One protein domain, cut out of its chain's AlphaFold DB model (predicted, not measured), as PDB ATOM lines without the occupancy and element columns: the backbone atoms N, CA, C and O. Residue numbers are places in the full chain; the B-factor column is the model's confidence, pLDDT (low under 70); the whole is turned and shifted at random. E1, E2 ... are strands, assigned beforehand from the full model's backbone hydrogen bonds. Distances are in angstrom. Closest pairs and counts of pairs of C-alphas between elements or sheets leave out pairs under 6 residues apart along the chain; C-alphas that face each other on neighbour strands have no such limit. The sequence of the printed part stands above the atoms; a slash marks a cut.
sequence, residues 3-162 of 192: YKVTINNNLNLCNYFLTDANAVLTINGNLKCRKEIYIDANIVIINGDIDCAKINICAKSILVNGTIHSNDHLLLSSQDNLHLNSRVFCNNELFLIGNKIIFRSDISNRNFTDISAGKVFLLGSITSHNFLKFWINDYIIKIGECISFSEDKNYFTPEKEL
ATOM      1  N   TYR A   3     177.859 211.703 213.059       84.62
ATOM      2  CA  TYR A   3     178.080 212.829 212.158       84.62
ATOM      3  C   TYR A   3     177.060 212.772 211.022       84.62
ATOM      4  O   TYR A   3     176.822 211.727 210.415       84.62
ATOM      5  N   LYS A   4     176.398 213.904 210.788       94.62
ATOM      6  CA  LYS A   4     175.489 214.094 209.661       94.62
ATOM      7  C   LYS A   4     176.243 214.856 208.583       94.62
ATOM      8  O   LYS A   4     176.774 215.929 208.859       94.62
ATOM      9  N   VAL A   5     176.280 214.303 207.380       95.38
ATOM     10  CA  VAL A   5     176.847 214.945 206.196       95.38
ATOM     11  C   VAL A   5     175.693 215.314 205.280       95.38
ATOM     12  O   VAL A   5     174.830 214.486 204.989       95.38
ATOM     13  N   THR A   6     175.657 216.564 204.831       96.75
ATOM     14  CA  THR A   6     174.602 217.035 203.934       96.75
ATOM     15  C   THR A   6     175.197 217.774 202.747       96.75
ATOM     16  O   THR A   6     175.914 218.759 202.919       96.75
ATOM     17  N   ILE A   7     174.872 217.315 201.538       96.38
ATOM     18  CA  ILE A   7     175.199 217.985 200.278       96.38
ATOM     19  C   ILE A   7     173.953 218.752 199.833       96.38
ATOM     20  O   ILE A   7     173.029 218.175 199.267       96.38
ATOM     21  N   ASN A   8     173.899 220.052 200.135       95.44
ATOM     22  CA  ASN A   8     172.725 220.882 199.830       95.44
ATOM     23  C   ASN A   8     172.712 221.448 198.406       95.44
ATOM     24  O   ASN A   8     171.643 221.677 197.859       95.44
ATOM     25  N   ASN A   9     173.887 221.663 197.816       95.56
ATOM     26  CA  ASN A   9     174.042 222.256 196.489       95.56
ATOM     27  C   ASN A   9     174.711 221.267 195.536       95.56
ATOM     28  O   ASN A   9     175.285 220.268 195.970       95.56
ATOM     29  N   ASN A  10     174.683 221.587 194.245       96.69
ATOM     30  CA  ASN A  10     175.350 220.784 193.228       96.69
ATOM     31  C   ASN A  10     176.858 220.707 193.491       96.69
ATOM     32  O   ASN A  10     177.523 221.729 193.677       96.69
ATOM     33  N   LEU A  11     177.392 219.492 193.465       96.56
ATOM     34  CA  LEU A  11     178.787 219.193 193.737       96.56
ATOM     35  C   LEU A  11     179.370 218.395 192.568       96.56
ATOM     36  O   LEU A  11     178.907 217.300 192.260       96.56
ATOM     37  N   ASN A  12     180.393 218.960 191.923       97.25
ATOM     38  CA  ASN A  12     181.123 218.326 190.827       97.25
ATOM     39  C   ASN A  12     182.542 217.993 191.291       97.25
ATOM     40  O   ASN A  12     183.296 218.896 191.655       97.25
ATOM     41  N   LEU A  13     182.912 216.716 191.270       96.62
ATOM     42  CA  LEU A  13     184.206 216.240 191.761       96.62
ATOM     43  C   LEU A  13     184.850 215.241 190.794       96.62
ATOM     44  O   LEU A  13     184.230 214.721 189.864       96.62
ATOM     45  N   CYS A  14     186.128 214.940 191.023       97.25
ATOM     46  CA  CYS A  14     186.761 213.790 190.377       97.25
ATOM     47  C   CYS A  14     186.250 212.481 191.001       97.25
ATOM     48  O   CYS A  14     185.807 211.592 190.273       97.25
ATOM     49  N   ASN A  15     186.260 212.417 192.338       98.12
ATOM     50  CA  ASN A  15     185.732 211.322 193.148       98.12
ATOM     51  C   ASN A  15     185.034 211.870 194.398       98.12
ATOM     52  O   ASN A  15     185.379 212.963 194.857       98.12
ATOM     53  N   TYR A  16     184.151 211.072 194.992       98.19
ATOM     54  CA  TYR A  16     183.584 211.320 196.313       98.19
ATOM     55  C   TYR A  16     183.699 210.067 197.182       98.19
ATOM     56  O   TYR A  16     183.281 208.987 196.769       98.19
ATOM     57  N   PHE A  17     184.247 210.230 198.385       97.88
ATOM     58  CA  PHE A  17     184.402 209.159 199.362       97.88
ATOM     59  C   PHE A  17     183.797 209.593 200.694       97.88
ATOM     60  O   PHE A  17     184.200 210.613 201.253       97.88
ATOM     61  N   LEU A  18     182.873 208.792 201.216       97.12
ATOM     62  CA  LEU A  18     182.418 208.870 202.598       97.12
ATOM     63  C   LEU A  18     182.565 207.484 203.217       97.12
ATOM     64  O   LEU A  18     181.939 206.544 202.748       97.12
ATOM     65  N   THR A  19     183.412 207.357 204.236       95.81
ATOM     66  CA  THR A  19     183.718 206.075 204.885       95.81
ATOM     67  C   THR A  19     183.563 206.210 206.391       95.81
ATOM     68  O   THR A  19     184.516 206.451 207.126       95.81
ATOM     69  N   ASP A  20     182.321 206.124 206.851       94.06
ATOM     70  CA  ASP A  20     181.992 206.097 208.271       94.06
ATOM     71  C   ASP A  20     180.650 205.389 208.445       94.06
ATOM     72  O   ASP A  20     179.591 205.996 208.286       94.06
ATOM     73  N   ALA A  21     180.699 204.117 208.842       90.12
ATOM     74  CA  ALA A  21     179.530 203.265 209.046       90.12
ATOM     75  C   ALA A  21     178.521 203.805 210.081       90.12
ATOM     76  O   ALA A  21     177.424 203.265 210.195       90.12
ATOM     77  N   ASN A  22     178.849 204.859 210.842       92.81
ATOM     78  CA  ASN A  22     177.931 205.522 211.772       92.81
ATOM     79  C   ASN A  22     177.341 206.834 211.225       92.81
ATOM     80  O   ASN A  22     176.470 207.430 211.877       92.81
ATOM     81  N   ALA A  23     177.805 207.306 210.067       96.19
ATOM     82  CA  ALA A  23     177.371 208.562 209.478       96.19
ATOM     83  C   ALA A  23     175.965 208.469 208.878       96.19
ATOM     84  O   ALA A  23     175.492 207.414 208.453       96.19
ATOM     85  N   VAL A  24     175.296 209.617 208.820       97.62
ATOM     86  CA  VAL A  24     174.081 209.794 208.020       97.62
ATOM     87  C   VAL A  24     174.409 210.757 206.893       97.62
ATOM     88  O   VAL A  24     174.776 211.902 207.160       97.62
ATOM     89  N   LEU A  25     174.269 210.301 205.652       97.81
ATOM     90  CA  LEU A  25     174.456 211.116 204.461       97.81
ATOM     91  C   LEU A  25     173.102 211.512 203.878       97.81
ATOM     92  O   LEU A  25     172.234 210.671 203.651       97.81
ATOM     93  N   THR A  26     172.944 212.797 203.585       98.38
ATOM     94  CA  THR A  26     171.813 213.316 202.814       98.38
ATOM     95  C   THR A  26     172.318 214.128 201.629       98.38
ATOM     96  O   THR A  26     173.105 215.059 201.796       98.38
ATOM     97  N   ILE A  27     171.860 213.792 200.429       98.19
ATOM     98  CA  ILE A  27     172.205 214.468 199.178       98.19
ATOM     99  C   ILE A  27     170.941 215.150 198.660       98.19
ATOM    100  O   ILE A  27     170.051 214.486 198.143       98.19
ATOM    101  N   ASN A  28     170.840 216.464 198.839       97.94
ATOM    102  CA  ASN A  28     169.713 217.267 198.358       97.94
ATOM    103  C   ASN A  28     170.003 217.918 197.000       97.94
ATOM    104  O   ASN A  28     169.093 218.060 196.193       97.94
ATOM    105  N   GLY A  29     171.257 218.312 196.756       94.81
ATOM    106  CA  GLY A  29     171.719 218.782 195.447       94.81
ATOM    107  C   GLY A  29     172.245 217.642 194.576       94.81
ATOM    108  O   GLY A  29     172.329 216.503 195.022       94.81
ATOM    109  N   ASN A  30     172.655 217.947 193.346       97.69
ATOM    110  CA  ASN A  30     173.193 216.925 192.448       97.69
ATOM    111  C   ASN A  30     174.648 216.595 192.794       97.69
ATOM    112  O   ASN A  30     175.480 217.500 192.908       97.69
ATOM    113  N   LEU A  31     174.980 215.310 192.905       98.12
ATOM    114  CA  LEU A  31     176.349 214.836 193.097       98.12
ATOM    115  C   LEU A  31     176.860 214.200 191.805       98.12
ATOM    116  O   LEU A  31     176.474 213.093 191.441       98.12
ATOM    117  N   LYS A  32     177.788 214.882 191.135       98.19
ATOM    118  CA  LYS A  32     178.419 214.379 189.919       98.19
ATOM    119  C   LYS A  32     179.900 214.134 190.144       98.19
ATOM    120  O   LYS A  32     180.645 215.035 190.528       98.19
ATOM    121  N   CYS A  33     180.340 212.915 189.867       97.94
ATOM    122  CA  CYS A  33     181.748 212.546 189.933       97.94
ATOM    123  C   CYS A  33     182.210 211.982 188.596       97.94
ATOM    124  O   CYS A  33     181.497 211.220 187.953       97.94
ATOM    125  N   ARG A  34     183.430 212.313 188.168       94.94
ATOM    126  CA  ARG A  34     183.962 211.775 186.906       94.94
ATOM    127  C   ARG A  34     184.251 210.274 186.979       94.94
ATOM    128  O   ARG A  34     184.061 209.585 185.982       94.94
ATOM    129  N   LYS A  35     184.788 209.795 188.102       97.25
ATOM    130  CA  LYS A  35     185.350 208.443 188.217       97.25
ATOM    131  C   LYS A  35     184.575 207.570 189.193       97.25
ATOM    132  O   LYS A  35     183.999 206.580 188.763       97.25
ATOM    133  N   GLU A  36     184.563 207.931 190.473       98.38
ATOM    134  CA  GLU A  36     183.988 207.064 191.500       98.38
ATOM    135  C   GLU A  36     183.245 207.829 192.599       98.38
ATOM    136  O   GLU A  36     183.689 208.880 193.071       98.38
ATOM    137  N   ILE A  37     182.121 207.256 193.024       98.62
ATOM    138  CA  ILE A  37     181.432 207.558 194.274       98.62
ATOM    139  C   ILE A  37     181.474 206.295 195.123       98.62
ATOM    140  O   ILE A  37     180.981 205.250 194.702       98.62
ATOM    141  N   TYR A  38     182.041 206.401 196.317       98.56
ATOM    142  CA  TYR A  38     182.035 205.332 197.305       98.56
ATOM    143  C   TYR A  38     181.502 205.869 198.630       98.56
ATOM    144  O   TYR A  38     182.041 206.823 199.198       98.56
ATOM    145  N   ILE A  39     180.422 205.263 199.107       98.25
ATOM    146  CA  ILE A  39     179.742 205.635 200.340       98.25
ATOM    147  C   ILE A  39     179.592 204.373 201.184       98.25
ATOM    148  O   ILE A  39     178.947 203.421 200.760       98.25
ATOM    149  N   ASP A  40     180.156 204.404 202.383       97.50
ATOM    150  CA  ASP A  40     179.903 203.457 203.464       97.50
ATOM    151  C   ASP A  40     179.405 204.257 204.671       97.50
ATOM    152  O   ASP A  40     180.147 205.070 205.239       97.50
ATOM    153  N   ALA A  41     178.115 204.116 204.984       96.38
ATOM    154  CA  ALA A  41     177.416 204.932 205.973       96.38
ATOM    155  C   ALA A  41     176.325 204.147 206.715       96.38
ATOM    156  O   ALA A  41     175.881 203.098 206.273       96.38
ATOM    157  N   ASN A  42     175.810 204.669 207.830       96.62
ATOM    158  CA  ASN A  42     174.658 204.043 208.484       96.62
ATOM    159  C   ASN A  42     173.382 204.246 207.650       96.62
ATOM    160  O   ASN A  42     172.614 203.316 207.427       96.62
ATOM    161  N   ILE A  43     173.130 205.479 207.204       97.88
ATOM    162  CA  ILE A  43     171.932 205.837 206.430       97.88
ATOM    163  C   ILE A  43     172.339 206.738 205.273       97.88
ATOM    164  O   ILE A  43     173.087 207.698 205.474       97.88
ATOM    165  N   VAL A  44     171.792 206.468 204.089       98.50
ATOM    166  CA  VAL A  44     171.988 207.287 202.891       98.50
ATOM    167  C   VAL A  44     170.631 207.698 202.330       98.50
ATOM    168  O   VAL A  44     169.792 206.853 202.032       98.50
ATOM    169  N   ILE A  45     170.417 209.006 202.188       98.50
ATOM    170  CA  ILE A  45     169.214 209.592 201.590       98.50
ATOM    171  C   ILE A  45     169.638 210.431 200.387       98.50
ATOM    172  O   ILE A  45     170.418 211.372 200.530       98.50
ATOM    173  N   ILE A  46     169.121 210.105 199.209       98.38
ATOM    174  CA  ILE A  46     169.466 210.735 197.934       98.38
ATOM    175  C   ILE A  46     168.204 211.377 197.374       98.38
ATOM    176  O   ILE A  46     167.357 210.697 196.808       98.38
ATOM    177  N   ASN A  47     168.062 212.682 197.567       98.25
ATOM    178  CA  ASN A  47     166.955 213.477 197.040       98.25
ATOM    179  C   ASN A  47     167.310 214.160 195.711       98.25
ATOM    180  O   ASN A  47     166.422 214.359 194.890       98.25
ATOM    181  N   GLY A  48     168.584 214.510 195.508       96.38
ATOM    182  CA  GLY A  48     169.110 215.013 194.234       96.38
ATOM    183  C   GLY A  48     169.665 213.903 193.339       96.38
ATOM    184  O   GLY A  48     169.746 212.746 193.750       96.38
ATOM    185  N   ASP A  49     170.077 214.253 192.121       97.88
ATOM    186  CA  ASP A  49     170.590 213.272 191.160       97.88
ATOM    187  C   ASP A  49     172.054 212.898 191.434       97.88
ATOM    188  O   ASP A  49     172.870 213.736 191.833       97.88
ATOM    189  N   ILE A  50     172.410 211.643 191.151       98.12
ATOM    190  CA  ILE A  50     173.788 211.147 191.178       98.12
ATOM    191  C   ILE A  50     174.205 210.692 189.780       98.12
ATOM    192  O   ILE A  50     173.535 209.863 189.170       98.12
ATOM    193  N   ASP A  51     175.347 211.190 189.299       98.31
ATOM    194  CA  ASP A  51     175.933 210.804 188.009       98.31
ATOM    195  C   ASP A  51     177.423 210.476 188.173       98.31
ATOM    196  O   ASP A  51     178.223 211.331 188.574       98.31
ATOM    197  N   CYS A  52     177.805 209.230 187.888       98.00
ATOM    198  CA  CYS A  52     179.200 208.803 187.945       98.00
ATOM    199  C   CYS A  52     179.513 207.636 187.001       98.00
ATOM    200  O   CYS A  52     178.624 206.990 186.463       98.00
ATOM    201  N   ALA A  53     180.796 207.345 186.772       97.25
ATOM    202  CA  ALA A  53     181.179 206.115 186.083       97.25
ATOM    203  C   ALA A  53     180.997 204.883 186.981       97.25
ATOM    204  O   ALA A  53     180.446 203.884 186.532       97.25
ATOM    205  N   LYS A  54     181.414 204.973 188.249       98.44
ATOM    206  CA  LYS A  54     181.305 203.895 189.234       98.44
ATOM    207  C   LYS A  54     180.681 204.402 190.526       98.44
ATOM    208  O   LYS A  54     181.127 205.408 191.076       98.44
ATOM    209  N   ILE A  55     179.662 203.708 191.016       98.75
ATOM    210  CA  ILE A  55     178.927 204.064 192.231       98.75
ATOM    211  C   ILE A  55     178.843 202.834 193.125       98.75
ATOM    212  O   ILE A  55     178.322 201.803 192.712       98.75
ATOM    213  N   ASN A  56     179.322 202.966 194.357       98.62
ATOM    214  CA  ASN A  56     179.210 201.962 195.406       98.62
ATOM    215  C   ASN A  56     178.605 202.619 196.640       98.62
ATOM    216  O   ASN A  56     179.225 203.501 197.234       98.62
ATOM    217  N   ILE A  57     177.398 202.212 197.019       98.56
ATOM    218  CA  ILE A  57     176.721 202.711 198.213       98.56
ATOM    219  C   ILE A  57     176.369 201.521 199.088       98.56
ATOM    220  O   ILE A  57     175.500 200.724 198.744       98.56
ATOM    221  N   CYS A  58     177.040 201.433 200.227       98.25
ATOM    222  CA  CYS A  58     176.776 200.470 201.277       98.25
ATOM    223  C   CYS A  58     176.203 201.217 202.480       98.25
ATOM    224  O   CYS A  58     176.801 202.181 202.964       98.25
ATOM    225  N   ALA A  59     175.034 200.796 202.954       97.75
ATOM    226  CA  ALA A  59     174.486 201.339 204.185       97.75
ATOM    227  C   ALA A  59     173.586 200.361 204.928       97.75
ATOM    228  O   ALA A  59     173.183 199.329 204.399       97.75
ATOM    229  N   LYS A  60     173.206 200.697 206.161       96.81
ATOM    230  CA  LYS A  60     172.126 199.968 206.832       96.81
ATOM    231  C   LYS A  60     170.770 200.264 206.188       96.81
ATOM    232  O   LYS A  60     169.923 199.383 206.101       96.81
ATOM    233  N   SER A  61     170.552 201.489 205.714       97.62
ATOM    234  CA  SER A  61     169.363 201.852 204.934       97.62
ATOM    235  C   SER A  61     169.681 202.880 203.856       97.62
ATOM    236  O   SER A  61     170.405 203.848 204.106       97.62
ATOM    237  N   ILE A  62     169.105 202.681 202.671       98.44
ATOM    238  CA  ILE A  62     169.284 203.540 201.499       98.44
ATOM    239  C   ILE A  62     167.906 203.963 200.984       98.44
ATOM    240  O   ILE A  62     167.065 203.117 200.682       98.44
ATOM    241  N   LEU A  63     167.696 205.272 200.849       98.06
ATOM    242  CA  LEU A  63     166.515 205.871 200.230       98.06
ATOM    243  C   LEU A  63     166.937 206.733 199.040       98.06
ATOM    244  O   LEU A  63     167.714 207.674 199.198       98.06
ATOM    245  N   VAL A  64     166.395 206.433 197.863       97.88
ATOM    246  CA  VAL A  64     166.698 207.111 196.601       97.88
ATOM    247  C   VAL A  64     165.421 207.715 196.030       97.88
ATOM    248  O   VAL A  64     164.576 207.012 195.484       97.88
ATOM    249  N   ASN A  65     165.294 209.030 196.157       97.44
ATOM    250  CA  ASN A  65     164.243 209.849 195.555       97.44
ATOM    251  C   ASN A  65     164.736 210.616 194.313       97.44
ATOM    252  O   ASN A  65     163.918 211.026 193.496       97.44
ATOM    253  N   GLY A  66     166.050 210.807 194.162       95.44
ATOM    254  CA  GLY A  66     166.676 211.365 192.960       95.44
ATOM    255  C   GLY A  66     167.125 210.291 191.966       95.44
ATOM    256  O   GLY A  66     167.153 209.106 192.290       95.44
ATOM    257  N   THR A  67     167.467 210.685 190.743       96.75
ATOM    258  CA  THR A  67     167.905 209.744 189.701       96.75
ATOM    259  C   THR A  67     169.332 209.277 189.972       96.75
ATOM    260  O   THR A  67     170.197 210.089 190.299       96.75
ATOM    261  N   ILE A  68     169.614 207.988 189.773       97.75
ATOM    262  CA  ILE A  68     170.989 207.472 189.769       97.75
ATOM    263  C   ILE A  68     171.362 207.065 188.349       97.75
ATOM    264  O   ILE A  68     170.674 206.254 187.731       97.75
ATOM    265  N   HIS A  69     172.473 207.599 187.852       97.81
ATOM    266  CA  HIS A  69     173.070 207.233 186.578       97.81
ATOM    267  C   HIS A  69     174.511 206.751 186.783       97.81
ATOM    268  O   HIS A  69     175.362 207.491 187.281       97.81
ATOM    269  N   SER A  70     174.776 205.504 186.387       97.19
ATOM    270  CA  SER A  70     176.115 204.917 186.364       97.19
ATOM    271  C   SER A  70     176.514 204.461 184.962       97.19
ATOM    272  O   SER A  70     175.796 203.696 184.317       97.19
ATOM    273  N   ASN A  71     177.681 204.897 184.484       94.75
ATOM    274  CA  ASN A  71     178.162 204.500 183.155       94.75
ATOM    275  C   ASN A  71     178.812 203.117 183.101       94.75
ATOM    276  O   ASN A  71     178.979 202.589 182.007       94.75
ATOM    277  N   ASP A  72     179.214 202.559 184.235       95.56
ATOM    278  CA  ASP A  72     179.904 201.275 184.279       95.56
ATOM    279  C   ASP A  72     179.299 200.425 185.392       95.56
ATOM    280  O   ASP A  72     178.459 199.572 185.135       95.56
ATOM    281  N   HIS A  73     179.608 200.728 186.647       96.62
ATOM    282  CA  HIS A  73     179.240 199.862 187.762       96.62
ATOM    283  C   HIS A  73     178.363 200.595 188.779       96.62
ATOM    284  O   HIS A  73     178.690 201.709 189.202       96.62
ATOM    285  N   LEU A  74     177.249 199.988 189.181       98.25
ATOM    286  CA  LEU A  74     176.375 200.472 190.246       98.25
ATOM    287  C   LEU A  74     176.100 199.356 191.252       98.25
ATOM    288  O   LEU A  74     175.402 198.398 190.941       98.25
ATOM    289  N   LEU A  75     176.582 199.541 192.477       98.31
ATOM    290  CA  LEU A  75     176.251 198.716 193.630       98.31
ATOM    291  C   LEU A  75     175.472 199.546 194.650       98.31
ATOM    292  O   LEU A  75     175.991 200.526 195.187       98.31
ATOM    293  N   LEU A  76     174.251 199.111 194.959       98.31
ATOM    294  CA  LEU A  76     173.490 199.571 196.118       98.31
ATOM    295  C   LEU A  76     173.298 198.384 197.062       98.31
ATOM    296  O   LEU A  76     172.577 197.442 196.738       98.31
ATOM    297  N   SER A  77     173.957 198.422 198.216       98.25
ATOM    298  CA  SER A  77     173.896 197.374 199.231       98.25
ATOM    299  C   SER A  77     173.326 197.925 200.531       98.25
ATOM    300  O   SER A  77     173.918 198.791 201.175       98.25
ATOM    301  N   SER A  78     172.159 197.422 200.910       97.56
ATOM    302  CA  SER A  78     171.497 197.728 202.166       97.56
ATOM    303  C   SER A  78     171.491 196.517 203.097       97.56
ATOM    304  O   SER A  78     171.302 195.389 202.648       97.56
ATOM    305  N   GLN A  79     171.659 196.732 204.400       94.69
ATOM    306  CA  GLN A  79     171.428 195.672 205.390       94.69
ATOM    307  C   GLN A  79     169.935 195.493 205.685       94.69
ATOM    308  O   GLN A  79     169.473 194.360 205.790       94.69
ATOM    309  N   ASP A  80     169.177 196.592 205.757       94.25
ATOM    310  CA  ASP A  80     167.751 196.564 206.088       94.25
ATOM    311  C   ASP A  80     166.903 196.866 204.847       94.25
ATOM    312  O   ASP A  80     166.312 195.965 204.254       94.25
ATOM    313  N   ASN A  81     166.858 198.139 204.444       94.12
ATOM    314  CA  ASN A  81     165.911 198.650 203.456       94.12
ATOM    315  C   ASN A  81     166.627 199.365 202.304       94.12
ATOM    316  O   ASN A  81     167.481 200.228 202.537       94.12
ATOM    317  N   LEU A  82     166.270 199.031 201.066       97.19
ATOM    318  CA  LEU A  82     166.677 199.731 199.847       97.19
ATOM    319  C   LEU A  82     165.425 200.235 199.124       97.19
ATOM    320  O   LEU A  82     164.688 199.455 198.528       97.19
ATOM    321  N   HIS A  83     165.161 201.537 199.211       96.50
ATOM    322  CA  HIS A  83     163.976 202.166 198.626       96.50
ATOM    323  C   HIS A  83     164.378 202.965 197.391       96.50
ATOM    324  O   HIS A  83     165.084 203.968 197.499       96.50
ATOM    325  N   LEU A  84     163.910 202.531 196.226       96.12
ATOM    326  CA  LEU A  84     164.168 203.152 194.933       96.12
ATOM    327  C   LEU A  84     162.874 203.787 194.426       96.12
ATOM    328  O   LEU A  84     162.050 203.152 193.764       96.12
ATOM    329  N   ASN A  85     162.684 205.051 194.794       94.50
ATOM    330  CA  ASN A  85     161.506 205.837 194.436       94.50
ATOM    331  C   ASN A  85     161.665 206.568 193.101       94.50
ATOM    332  O   ASN A  85     160.683 207.051 192.545       94.50
ATOM    333  N   SER A  86     162.882 206.620 192.570       92.94
ATOM    334  CA  SER A  86     163.204 207.245 191.291       92.94
ATOM    335  C   SER A  86     163.966 206.288 190.386       92.94
ATOM    336  O   SER A  86     164.246 205.143 190.751       92.94
ATOM    337  N   ARG A  87     164.239 206.747 189.168       93.19
ATOM    338  CA  ARG A  87     164.836 205.927 188.128       93.19
ATOM    339  C   ARG A  87     166.291 205.614 188.435       93.19
ATOM    340  O   ARG A  87     167.060 206.474 188.872       93.19
ATOM    341  N   VAL A  88     166.666 204.378 188.129       94.31
ATOM    342  CA  VAL A  88     168.046 203.910 188.205       94.31
ATOM    343  C   VAL A  88     168.483 203.458 186.822       94.31
ATOM    344  O   VAL A  88     167.857 202.592 186.209       94.31
ATOM    345  N   PHE A  89     169.568 204.052 186.345       94.19
ATOM    346  CA  PHE A  89     170.174 203.760 185.058       94.19
ATOM    347  C   PHE A  89     171.601 203.269 185.264       94.19
ATOM    348  O   PHE A  89     172.424 203.954 185.877       94.19
ATOM    349  N   CYS A  90     171.907 202.097 184.721       93.94
ATOM    350  CA  CYS A  90     173.267 201.586 184.640       93.94
ATOM    351  C   CYS A  90     173.552 201.104 183.214       93.94
ATOM    352  O   CYS A  90     172.655 200.621 182.529       93.94
ATOM    353  N   ASN A  91     174.775 201.273 182.720       91.94
ATOM    354  CA  ASN A  91     175.120 200.810 181.373       91.94
ATOM    355  C   ASN A  91     175.800 199.438 181.358       91.94
ATOM    356  O   ASN A  91     175.739 198.780 180.322       91.94
ATOM    357  N   ASN A  92     176.454 199.007 182.440       92.31
ATOM    358  CA  ASN A  92     177.218 197.761 182.431       92.31
ATOM    359  C   ASN A  92     176.769 196.800 183.543       92.31
ATOM    360  O   ASN A  92     176.056 195.833 183.272       92.31
ATOM    361  N   GLU A  93     177.120 197.070 184.795       94.56
ATOM    362  CA  GLU A  93     176.857 196.153 185.903       94.56
ATOM    363  C   GLU A  93     176.020 196.807 187.004       94.56
ATOM    364  O   GLU A  93     176.464 197.741 187.672       94.56
ATOM    365  N   LEU A  94     174.818 196.275 187.224       95.50
ATOM    366  CA  LEU A  94     173.898 196.699 188.269       95.50
ATOM    367  C   LEU A  94     173.755 195.605 189.328       95.50
ATOM    368  O   LEU A  94     173.227 194.530 189.051       95.50
ATOM    369  N   PHE A  95     174.156 195.916 190.556       96.69
ATOM    370  CA  PHE A  95     174.013 195.054 191.721       96.69
ATOM    371  C   PHE A  95     173.133 195.730 192.763       96.69
ATOM    372  O   PHE A  95     173.467 196.797 193.285       96.69
ATOM    373  N   LEU A  96     172.016 195.092 193.094       96.56
ATOM    374  CA  LEU A  96     171.102 195.560 194.128       96.56
ATOM    375  C   LEU A  96     170.988 194.492 195.202       96.56
ATOM    376  O   LEU A  96     170.527 193.381 194.945       96.56
ATOM    377  N   ILE A  97     171.429 194.830 196.405       97.06
ATOM    378  CA  ILE A  97     171.496 193.904 197.529       97.06
ATOM    379  C   ILE A  97     170.748 194.532 198.699       97.06
ATOM    380  O   ILE A  97     171.017 195.674 199.062       97.06
ATOM    381  N   GLY A  98     169.805 193.814 199.299       95.69
ATOM    382  CA  GLY A  98     169.036 194.342 200.425       95.69
ATOM    383  C   GLY A  98     168.192 193.290 201.113       95.69
ATOM    384  O   GLY A  98     167.647 192.422 200.447       95.69
ATOM    385  N   ASN A  99     168.006 193.359 202.432       94.44
ATOM    386  CA  ASN A  99     167.030 192.472 203.073       94.44
ATOM    387  C   ASN A  99     165.611 192.746 202.541       94.44
ATOM    388  O   ASN A  99     164.893 191.815 202.178       94.44
ATOM    389  N   LYS A 100     165.248 194.025 202.400       95.62
ATOM    390  CA  LYS A 100     164.040 194.476 201.710       95.62
ATOM    391  C   LYS A 100     164.404 195.448 200.593       95.62
ATOM    392  O   LYS A 100     165.120 196.423 200.835       95.62
ATOM    393  N   ILE A 101     163.888 195.215 199.389       95.44
ATOM    394  CA  ILE A 101     164.036 196.148 198.265       95.44
ATOM    395  C   ILE A 101     162.661 196.564 197.747       95.44
ATOM    396  O   ILE A 101     161.822 195.715 197.446       95.44
ATOM    397  N   ILE A 102     162.446 197.873 197.622       94.88
ATOM    398  CA  ILE A 102     161.226 198.456 197.062       94.88
ATOM    399  C   ILE A 102     161.575 199.244 195.807       94.88
ATOM    400  O   ILE A 102     162.368 200.184 195.858       94.88
ATOM    401  N   PHE A 103     160.928 198.897 194.702       92.81
ATOM    402  CA  PHE A 103     161.064 199.555 193.412       92.81
ATOM    403  C   PHE A 103     159.755 200.249 193.053       92.81
ATOM    404  O   PHE A 103     158.818 199.606 192.579       92.81
ATOM    405  N   ARG A 104     159.674 201.567 193.261       90.25
ATOM    406  CA  ARG A 104     158.494 202.349 192.841       90.25
ATOM    407  C   ARG A 104     158.611 202.915 191.433       90.25
ATOM    408  O   ARG A 104     157.599 203.269 190.840       90.25
ATOM    409  N   SER A 105     159.832 202.993 190.923       87.25
ATOM    410  CA  SER A 105     160.162 203.579 189.627       87.25
ATOM    411  C   SER A 105     160.961 202.612 188.767       87.25
ATOM    412  O   SER A 105     161.473 201.600 189.249       87.25
ATOM    413  N   ASP A 106     161.056 202.947 187.484       87.06
ATOM    414  CA  ASP A 106     161.707 202.101 186.494       87.06
ATOM    415  C   ASP A 106     163.218 201.992 186.716       87.06
ATOM    416  O   ASP A 106     163.912 202.968 187.017       87.06
ATOM    417  N   ILE A 107     163.732 200.794 186.471       85.88
ATOM    418  CA  ILE A 107     165.150 200.490 186.390       85.88
ATOM    419  C   ILE A 107     165.472 200.051 184.980       85.88
ATOM    420  O   ILE A 107     164.847 199.145 184.432       85.88
ATOM    421  N   SER A 108     166.508 200.655 184.417       86.06
ATOM    422  CA  SER A 108     167.031 200.274 183.117       86.06
ATOM    423  C   SER A 108     168.512 199.960 183.233       86.06
ATOM    424  O   SER A 108     169.301 200.763 183.737       86.06
ATOM    425  N   ASN A 109     168.887 198.779 182.751       81.94
ATOM    426  CA  ASN A 109     170.274 198.389 182.601       81.94
ATOM    427  C   ASN A 109     170.521 197.723 181.248       81.94
ATOM    428  O   ASN A 109     169.680 196.982 180.738       81.94
ATOM    429  N   ARG A 110     171.686 197.974 180.648       79.00
ATOM    430  CA  ARG A 110     171.989 197.433 179.315       79.00
ATOM    431  C   ARG A 110     172.662 196.069 179.325       79.00
ATOM    432  O   ARG A 110     172.590 195.375 178.324       79.00
ATOM    433  N   ASN A 111     173.327 195.676 180.402       81.00
ATOM    434  CA  ASN A 111     174.136 194.459 180.391       81.00
ATOM    435  C   ASN A 111     173.687 193.499 181.485       81.00
ATOM    436  O   ASN A 111     172.836 192.644 181.242       81.00
ATOM    437  N   PHE A 112     174.270 193.616 182.671       75.00
ATOM    438  CA  PHE A 112     174.143 192.622 183.719       75.00
ATOM    439  C   PHE A 112     173.470 193.210 184.949       75.00
ATOM    440  O   PHE A 112     174.000 194.138 185.558       75.00
ATOM    441  N   THR A 113     172.316 192.662 185.318       79.31
ATOM    442  CA  THR A 113     171.600 193.036 186.538       79.31
ATOM    443  C   THR A 113     171.511 191.836 187.475       79.31
ATOM    444  O   THR A 113     170.981 190.792 187.092       79.31
ATOM    445  N   ASP A 114     171.987 191.987 188.707       90.94
ATOM    446  CA  ASP A 114     171.841 190.998 189.776       90.94
ATOM    447  C   ASP A 114     171.151 191.633 190.984       90.94
ATOM    448  O   ASP A 114     171.577 192.668 191.508       90.94
ATOM    449  N   ILE A 115     170.043 191.022 191.395       92.06
ATOM    450  CA  ILE A 115     169.219 191.466 192.511       92.06
ATOM    451  C   ILE A 115     169.192 190.346 193.543       92.06
ATOM    452  O   ILE A 115     168.612 189.284 193.311       92.06
ATOM    453  N   SER A 116     169.786 190.598 194.708       93.81
ATOM    454  CA  SER A 116     169.790 189.671 195.837       93.81
ATOM    455  C   SER A 116     169.041 190.276 197.013       93.81
ATOM    456  O   SER A 116     169.423 191.329 197.526       93.81
ATOM    457  N   ALA A 117     167.961 189.624 197.440       94.31
ATOM    458  CA  ALA A 117     167.150 190.156 198.519       94.31
ATOM    459  C   ALA A 117     166.425 189.118 199.363       94.31
ATOM    460  O   ALA A 117     166.155 188.004 198.923       94.31
ATOM    461  N   GLY A 118     166.051 189.516 200.578       92.94
ATOM    462  CA  GLY A 118     165.061 188.788 201.369       92.94
ATOM    463  C   GLY A 118     163.688 188.886 200.711       92.94
ATOM    464  O   GLY A 118     163.139 187.892 200.234       92.94
ATOM    465  N   LYS A 119     163.182 190.118 200.631       94.38
ATOM    466  CA  LYS A 119     161.845 190.470 200.147       94.38
ATOM    467  C   LYS A 119     161.939 191.563 199.089       94.38
ATOM    468  O   LYS A 119     162.714 192.509 199.245       94.38
ATOM    469  N   VAL A 120     161.130 191.463 198.038       93.88
ATOM    470  CA  VAL A 120     161.087 192.473 196.971       93.88
ATOM    471  C   VAL A 120     159.660 192.921 196.690       93.88
ATOM    472  O   VAL A 120     158.768 192.092 196.532       93.88
ATOM    473  N   PHE A 121     159.465 194.231 196.568       93.94
ATOM    474  CA  PHE A 121     158.235 194.827 196.057       93.94
ATOM    475  C   PHE A 121     158.532 195.616 194.774       93.94
ATOM    476  O   PHE A 121     159.297 196.580 194.794       93.94
ATOM    477  N   LEU A 122     157.938 195.182 193.661       91.94
ATOM    478  CA  LEU A 122     158.030 195.798 192.339       91.94
ATOM    479  C   LEU A 122     156.714 196.482 191.971       91.94
ATOM    480  O   LEU A 122     155.691 195.820 191.780       91.94
ATOM    481  N   LEU A 123     156.779 197.800 191.814       89.62
ATOM    482  CA  LEU A 123     155.731 198.626 191.220       89.62
ATOM    483  C   LEU A 123     156.196 199.256 189.896       89.62
ATOM    484  O   LEU A 123     155.393 199.393 188.977       89.62
ATOM    485  N   GLY A 124     157.477 199.628 189.796       84.31
ATOM    486  CA  GLY A 124     158.112 200.078 188.551       84.31
ATOM    487  C   GLY A 124     158.659 198.924 187.705       84.31
ATOM    488  O   GLY A 124     158.762 197.792 188.182       84.31
ATOM    489  N   SER A 125     159.036 199.211 186.459       85.62
ATOM    490  CA  SER A 125     159.545 198.199 185.529       85.62
ATOM    491  C   SER A 125     161.060 198.037 185.597       85.62
ATOM    492  O   SER A 125     161.797 199.013 185.594       85.62
ATOM    493  N   ILE A 126     161.544 196.798 185.590       86.56
ATOM    494  CA  ILE A 126     162.952 196.452 185.410       86.56
ATOM    495  C   ILE A 126     163.144 196.000 183.964       86.56
ATOM    496  O   ILE A 126     162.564 195.004 183.524       86.56
ATOM    497  N   THR A 127     163.993 196.717 183.239       84.88
ATOM    498  CA  THR A 127     164.441 196.354 181.896       84.88
ATOM    499  C   THR A 127     165.929 196.044 181.942       84.88
ATOM    500  O   THR A 127     166.737 196.913 182.274       84.88
ATOM    501  N   SER A 128     166.290 194.809 181.594       81.19
ATOM    502  CA  SER A 128     167.681 194.412 181.354       81.19
ATOM    503  C   SER A 128     167.820 193.891 179.931       81.19
ATOM    504  O   SER A 128     167.013 193.054 179.518       81.19
ATOM    505  N   HIS A 129     168.810 194.371 179.173       77.06
ATOM    506  CA  HIS A 129     168.945 193.925 177.783       77.06
ATOM    507  C   HIS A 129     169.601 192.545 177.638       77.06
ATOM    508  O   HIS A 129     169.126 191.748 176.831       77.06
ATOM    509  N   ASN A 130     170.628 192.232 178.437       79.88
ATOM    510  CA  ASN A 130     171.398 190.998 178.238       79.88
ATOM    511  C   ASN A 130     171.160 189.955 179.334       79.88
ATOM    512  O   ASN A 130     170.967 188.777 179.040       79.88
ATOM    513  N   PHE A 131     171.206 190.353 180.608       81.50
ATOM    514  CA  PHE A 131     171.132 189.401 181.714       81.50
ATOM    515  C   PHE A 131     170.435 189.983 182.944       81.50
ATOM    516  O   PHE A 131     170.759 191.087 183.391       81.50
ATOM    517  N   LEU A 132     169.503 189.222 183.524       84.38
ATOM    518  CA  LEU A 132     168.888 189.526 184.816       84.38
ATOM    519  C   LEU A 132     168.848 188.279 185.691       84.38
ATOM    520  O   LEU A 132     168.400 187.204 185.276       84.38
ATOM    521  N   LYS A 133     169.274 188.453 186.935       87.38
ATOM    522  CA  LYS A 133     169.281 187.408 187.943       87.38
ATOM    523  C   LYS A 133     168.612 187.884 189.212       87.38
ATOM    524  O   LYS A 133     168.882 188.981 189.689       87.38
ATOM    525  N   PHE A 134     167.755 187.025 189.748       86.94
ATOM    526  CA  PHE A 134     167.112 187.242 191.030       86.94
ATOM    527  C   PHE A 134     167.483 186.129 191.999       86.94
ATOM    528  O   PHE A 134     167.203 184.954 191.759       86.94
ATOM    529  N   TRP A 135     168.028 186.522 193.142       89.69
ATOM    530  CA  TRP A 135     168.210 185.671 194.306       89.69
ATOM    531  C   TRP A 135     167.326 186.187 195.430       89.69
ATOM    532  O   TRP A 135     167.759 186.972 196.272       89.69
ATOM    533  N   ILE A 136     166.060 185.779 195.403       91.00
ATOM    534  CA  ILE A 136     165.086 186.156 196.428       91.00
ATOM    535  C   ILE A 136     165.044 185.052 197.474       91.00
ATOM    536  O   ILE A 136     164.891 183.897 197.090       91.00
ATOM    537  N   ASN A 137     165.172 185.363 198.764       89.94
ATOM    538  CA  ASN A 137     165.123 184.354 199.828       89.94
ATOM    539  C   ASN A 137     163.688 184.036 200.247       89.94
ATOM    540  O   ASN A 137     163.344 182.855 200.305       89.94
ATOM    541  N   ASP A 138     162.845 185.053 200.419       92.06
ATOM    542  CA  ASP A 138     161.477 184.880 200.903       92.06
ATOM    543  C   ASP A 138     160.487 184.958 199.744       92.06
ATOM    544  O   ASP A 138     160.025 183.931 199.247       92.06
ATOM    545  N   TYR A 139     160.159 186.171 199.298       91.25
ATOM    546  CA  TYR A 139     159.128 186.378 198.293       91.25
ATOM    547  C   TYR A 139     159.278 187.699 197.528       91.25
ATOM    548  O   TYR A 139     159.951 188.638 197.963       91.25
ATOM    549  N   ILE A 140     158.615 187.761 196.376       91.12
ATOM    550  CA  ILE A 140     158.492 188.948 195.533       91.12
ATOM    551  C   ILE A 140     157.016 189.281 195.299       91.12
ATOM    552  O   ILE A 140     156.200 188.388 195.079       91.12
ATOM    553  N   ILE A 141     156.676 190.566 195.351       90.50
ATOM    554  CA  ILE A 141     155.382 191.108 194.927       90.50
ATOM    555  C   ILE A 141     155.626 191.917 193.663       90.50
ATOM    556  O   ILE A 141     156.504 192.779 193.649       90.50
ATOM    557  N   LYS A 142     154.851 191.648 192.617       89.44
ATOM    558  CA  LYS A 142     154.944 192.320 191.323       89.44
ATOM    559  C   LYS A 142     153.574 192.853 190.932       89.44
ATOM    560  O   LYS A 142     152.623 192.080 190.883       89.44
ATOM    561  N   ILE A 143     153.477 194.148 190.645       85.31
ATOM    562  CA  ILE A 143     152.214 194.799 190.284       85.31
ATOM    563  C   ILE A 143     152.261 195.282 188.832       85.31
ATOM    564  O   ILE A 143     152.849 196.317 188.531       85.31
ATOM    565  N   GLY A 144     151.624 194.529 187.930       77.94
ATOM    566  CA  GLY A 144     151.643 194.773 186.484       77.94
ATOM    567  C   GLY A 144     152.804 194.075 185.764       77.94
ATOM    568  O   GLY A 144     153.405 193.128 186.274       77.94
ATOM    569  N   GLU A 145     153.145 194.526 184.555       73.00
ATOM    570  CA  GLU A 145     154.264 193.988 183.765       73.00
ATOM    571  C   GLU A 145     155.613 194.620 184.156       73.00
ATOM    572  O   GLU A 145     156.306 195.231 183.353       73.00
ATOM    573  N   CYS A 146     156.022 194.454 185.414       76.25
ATOM    574  CA  CYS A 146     157.231 195.085 185.956       76.25
ATOM    575  C   CYS A 146     158.572 194.520 185.461       76.25
ATOM    576  O   CYS A 146     159.606 194.903 185.992       76.25
ATOM    577  N   ILE A 147     158.614 193.531 184.568       76.50
ATOM    578  CA  ILE A 147     159.890 192.915 184.176       76.50
ATOM    579  C   ILE A 147     159.865 192.623 182.678       76.50
ATOM    580  O   ILE A 147     158.990 191.894 182.215       76.50
ATOM    581  N   SER A 148     160.819 193.200 181.943       68.00
ATOM    582  CA  SER A 148     160.941 193.113 180.481       68.00
ATOM    583  C   SER A 148     162.375 192.774 180.061       68.00
ATOM    584  O   SER A 148     163.340 193.226 180.682       68.00
ATOM    585  N   PHE A 149     162.506 191.977 178.995       67.81
ATOM    586  CA  PHE A 149     163.776 191.398 178.543       67.81
ATOM    587  C   PHE A 149     163.898 191.415 177.025       67.81
ATOM    588  O   PHE A 149     162.898 191.219 176.335       67.81
ATOM    589  N   SER A 150     165.124 191.578 176.517       57.22
ATOM    590  CA  SER A 150     165.426 191.355 175.095       57.22
ATOM    591  C   SER A 150     166.058 189.994 174.780       57.22
ATOM    592  O   SER A 150     166.010 189.608 173.617       57.22
ATOM    593  N   GLU A 151     166.603 189.251 175.759       54.59
ATOM    594  CA  GLU A 151     167.272 187.955 175.518       54.59
ATOM    595  C   GLU A 151     166.919 186.854 176.551       54.59
ATOM    596  O   GLU A 151     166.634 187.127 177.716       54.59
ATOM    597  N   ASP A 152     166.967 185.583 176.118       50.25
ATOM    598  CA  ASP A 152     166.387 184.378 176.759       50.25
ATOM    599  C   ASP A 152     167.085 183.846 178.039       50.25
ATOM    600  O   ASP A 152     166.805 182.732 178.493       50.25
ATOM    601  N   LYS A 153     168.015 184.582 178.661       56.44
ATOM    602  CA  LYS A 153     168.782 184.086 179.826       56.44
ATOM    603  C   LYS A 153     168.234 184.616 181.145       56.44
ATOM    604  O   LYS A 153     168.828 185.487 181.777       56.44
ATOM    605  N   ASN A 154     167.131 184.015 181.581       58.09
ATOM    606  CA  ASN A 154     166.476 184.349 182.842       58.09
ATOM    607  C   ASN A 154     166.778 183.326 183.935       58.09
ATOM    608  O   ASN A 154     166.487 182.139 183.802       58.09
ATOM    609  N   TYR A 155     167.275 183.823 185.064       63.56
ATOM    610  CA  TYR A 155     167.312 183.085 186.323       63.56
ATOM    611  C   TYR A 155     166.371 183.787 187.301       63.56
ATOM    612  O   TYR A 155     166.792 184.470 188.235       63.56
ATOM    613  N   PHE A 156     165.076 183.667 187.015       64.56
ATOM    614  CA  PHE A 156     163.991 184.060 187.908       64.56
ATOM    615  C   PHE A 156     163.325 182.790 188.430       64.56
ATOM    616  O   PHE A 156     163.111 181.859 187.658       64.56
ATOM    617  N   THR A 157     163.005 182.744 189.725       64.19
ATOM    618  CA  THR A 157     162.325 181.592 190.339       64.19
ATOM    619  C   THR A 157     160.863 181.978 190.608       64.19
ATOM    620  O   THR A 157     160.602 182.625 191.624       64.19
ATOM    621  N   PRO A 158     159.900 181.628 189.726       60.56
ATOM    622  CA  PRO A 158     158.513 182.105 189.816       60.56
ATOM    623  C   PRO A 158     157.786 181.677 191.094       60.56
ATOM    624  O   PRO A 158     156.818 182.307 191.501       60.56
ATOM    625  N   GLU A 159     158.265 180.620 191.748       68.31
ATOM    626  CA  GLU A 159     157.683 180.048 192.967       68.31
ATOM    627  C   GLU A 159     157.652 181.023 194.153       68.31
ATOM    628  O   GLU A 159     156.886 180.828 195.093       68.31
ATOM    629  N   LYS A 160     158.466 182.084 194.113       82.06
ATOM    630  CA  LYS A 160     158.531 183.103 195.171       82.06
ATOM    631  C   LYS A 160     157.587 184.283 194.941       82.06
ATOM    632  O   LYS A 160     157.524 185.176 195.783       82.06
ATOM    633  N   GLU A 161     156.863 184.316 193.825       87.00
ATOM    634  CA  GLU A 161     155.916 185.386 193.516       87.00
ATOM    635  C   GLU A 161     154.613 185.231 194.320       87.00
ATOM    636  O   GLU A 161     153.923 184.213 194.233       87.00
ATOM    637  N   LEU A 162     154.250 186.255 195.098       86.31
ATOM    638  CA  LEU A 162     152.956 186.315 195.779       86.31
ATOM    639  C   LEU A 162     151.873 186.825 194.827       86.31
ATOM    640  O   LEU A 162     152.028 187.883 194.227       86.31
TER     641      LEU A 162
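Overview. This is residues 3 to 162 of the 192 residues of an uncharacterized protein of marine sediment metagenome (UniProt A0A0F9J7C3). The chain is wound in stacked turns, a solenoid of roughly triangular cross-section whose turns follow one another along the longest axis, each strand lying beside the strand of the next turn. E2 to E5 each bend sharply and wrap round much of a turn; farther along, the turns are made of a short and a long strand, E6 with E7, E8 with E9 and E10 with E11, and residues 150 to 162, with no named element, lie at the end of the stack beyond E11. The printed part has 160 residues, with no named helix and twelve named strands, E1 to E12 in order along the chain, in one branched, wholly parallel sheet; the class is all strand. It is compact, with a radius of gyration of the C-alphas of 15.1 A, and elongated, spanning 43 by 27 by 22 A.

Along the chain. E1 is residues 4 to 7, beginning at C-alpha 4 (175.489, 214.094, 209.661). E2, residues 11 to 27, bends by 159 degrees at residue 17, and its end C-alphas are 9.8 A apart. E3, residues 31 to 46, spans 9.4 A, E4, residues 50 to 64, 9.8 A, and E5, residues 68 to 84, 9.6 A, ending at C-alpha 84 (164.168, 203.152, 194.933). E6 is residues 88 to 90, E8 residues 107 to 109 and E10 residues 126 to 128. E7, residues 93 to 103, spans 17.8 A, E9, residues 112 to 122, 18.5 A, and E11, residues 131 to 142, 19.1 A. E12, residues 147 to 149, ends at C-alpha 149 (163.776, 191.398, 178.543).

Arrangement. E1, an edge strand, is parallel to E2, with N 5 and O 24 2.8 A apart. E3 lies on the other side of E2, parallel to it; N 18 and O 38 are 2.9 A apart. E3 and E4 are parallel at 2 degrees, with N 39 and O 56 2.8 A apart. E4 and E5 are parallel at 1 degree, with N 57 and O 75 2.9 A apart. On the other side of E5 from E4 lie E6, beside residues 68 to 71, and E7, beside residues 73 to 84; N 89 and O 68 are 2.8 A apart, as are N 74 and O 93. E7 and E9 are parallel, with N 94 and O 112 2.8 A apart, and so are E9 and E11, with N 113 and O 131 2.9 A apart. E6 and E8 are parallel, with N 108 and O 88 3.0 A apart; E8 and E10 too, with N 127 and O 107 2.8 A apart. E12 is parallel to E10, with N 148 and O 126 3.0 A apart. E1 and E12 are apart.

Size, cuts and confidence. The C-alphas farthest apart, those of Tyr 3 and Asp 152, are 46.9 A apart. The printed part has no cut, and the links between named strands are tight. Residues 154 to 155 pair in parallel with residues 132 to 133 of E11. The mean pLDDT of the printed part is 90.8; residues 148 to 159 are under 70.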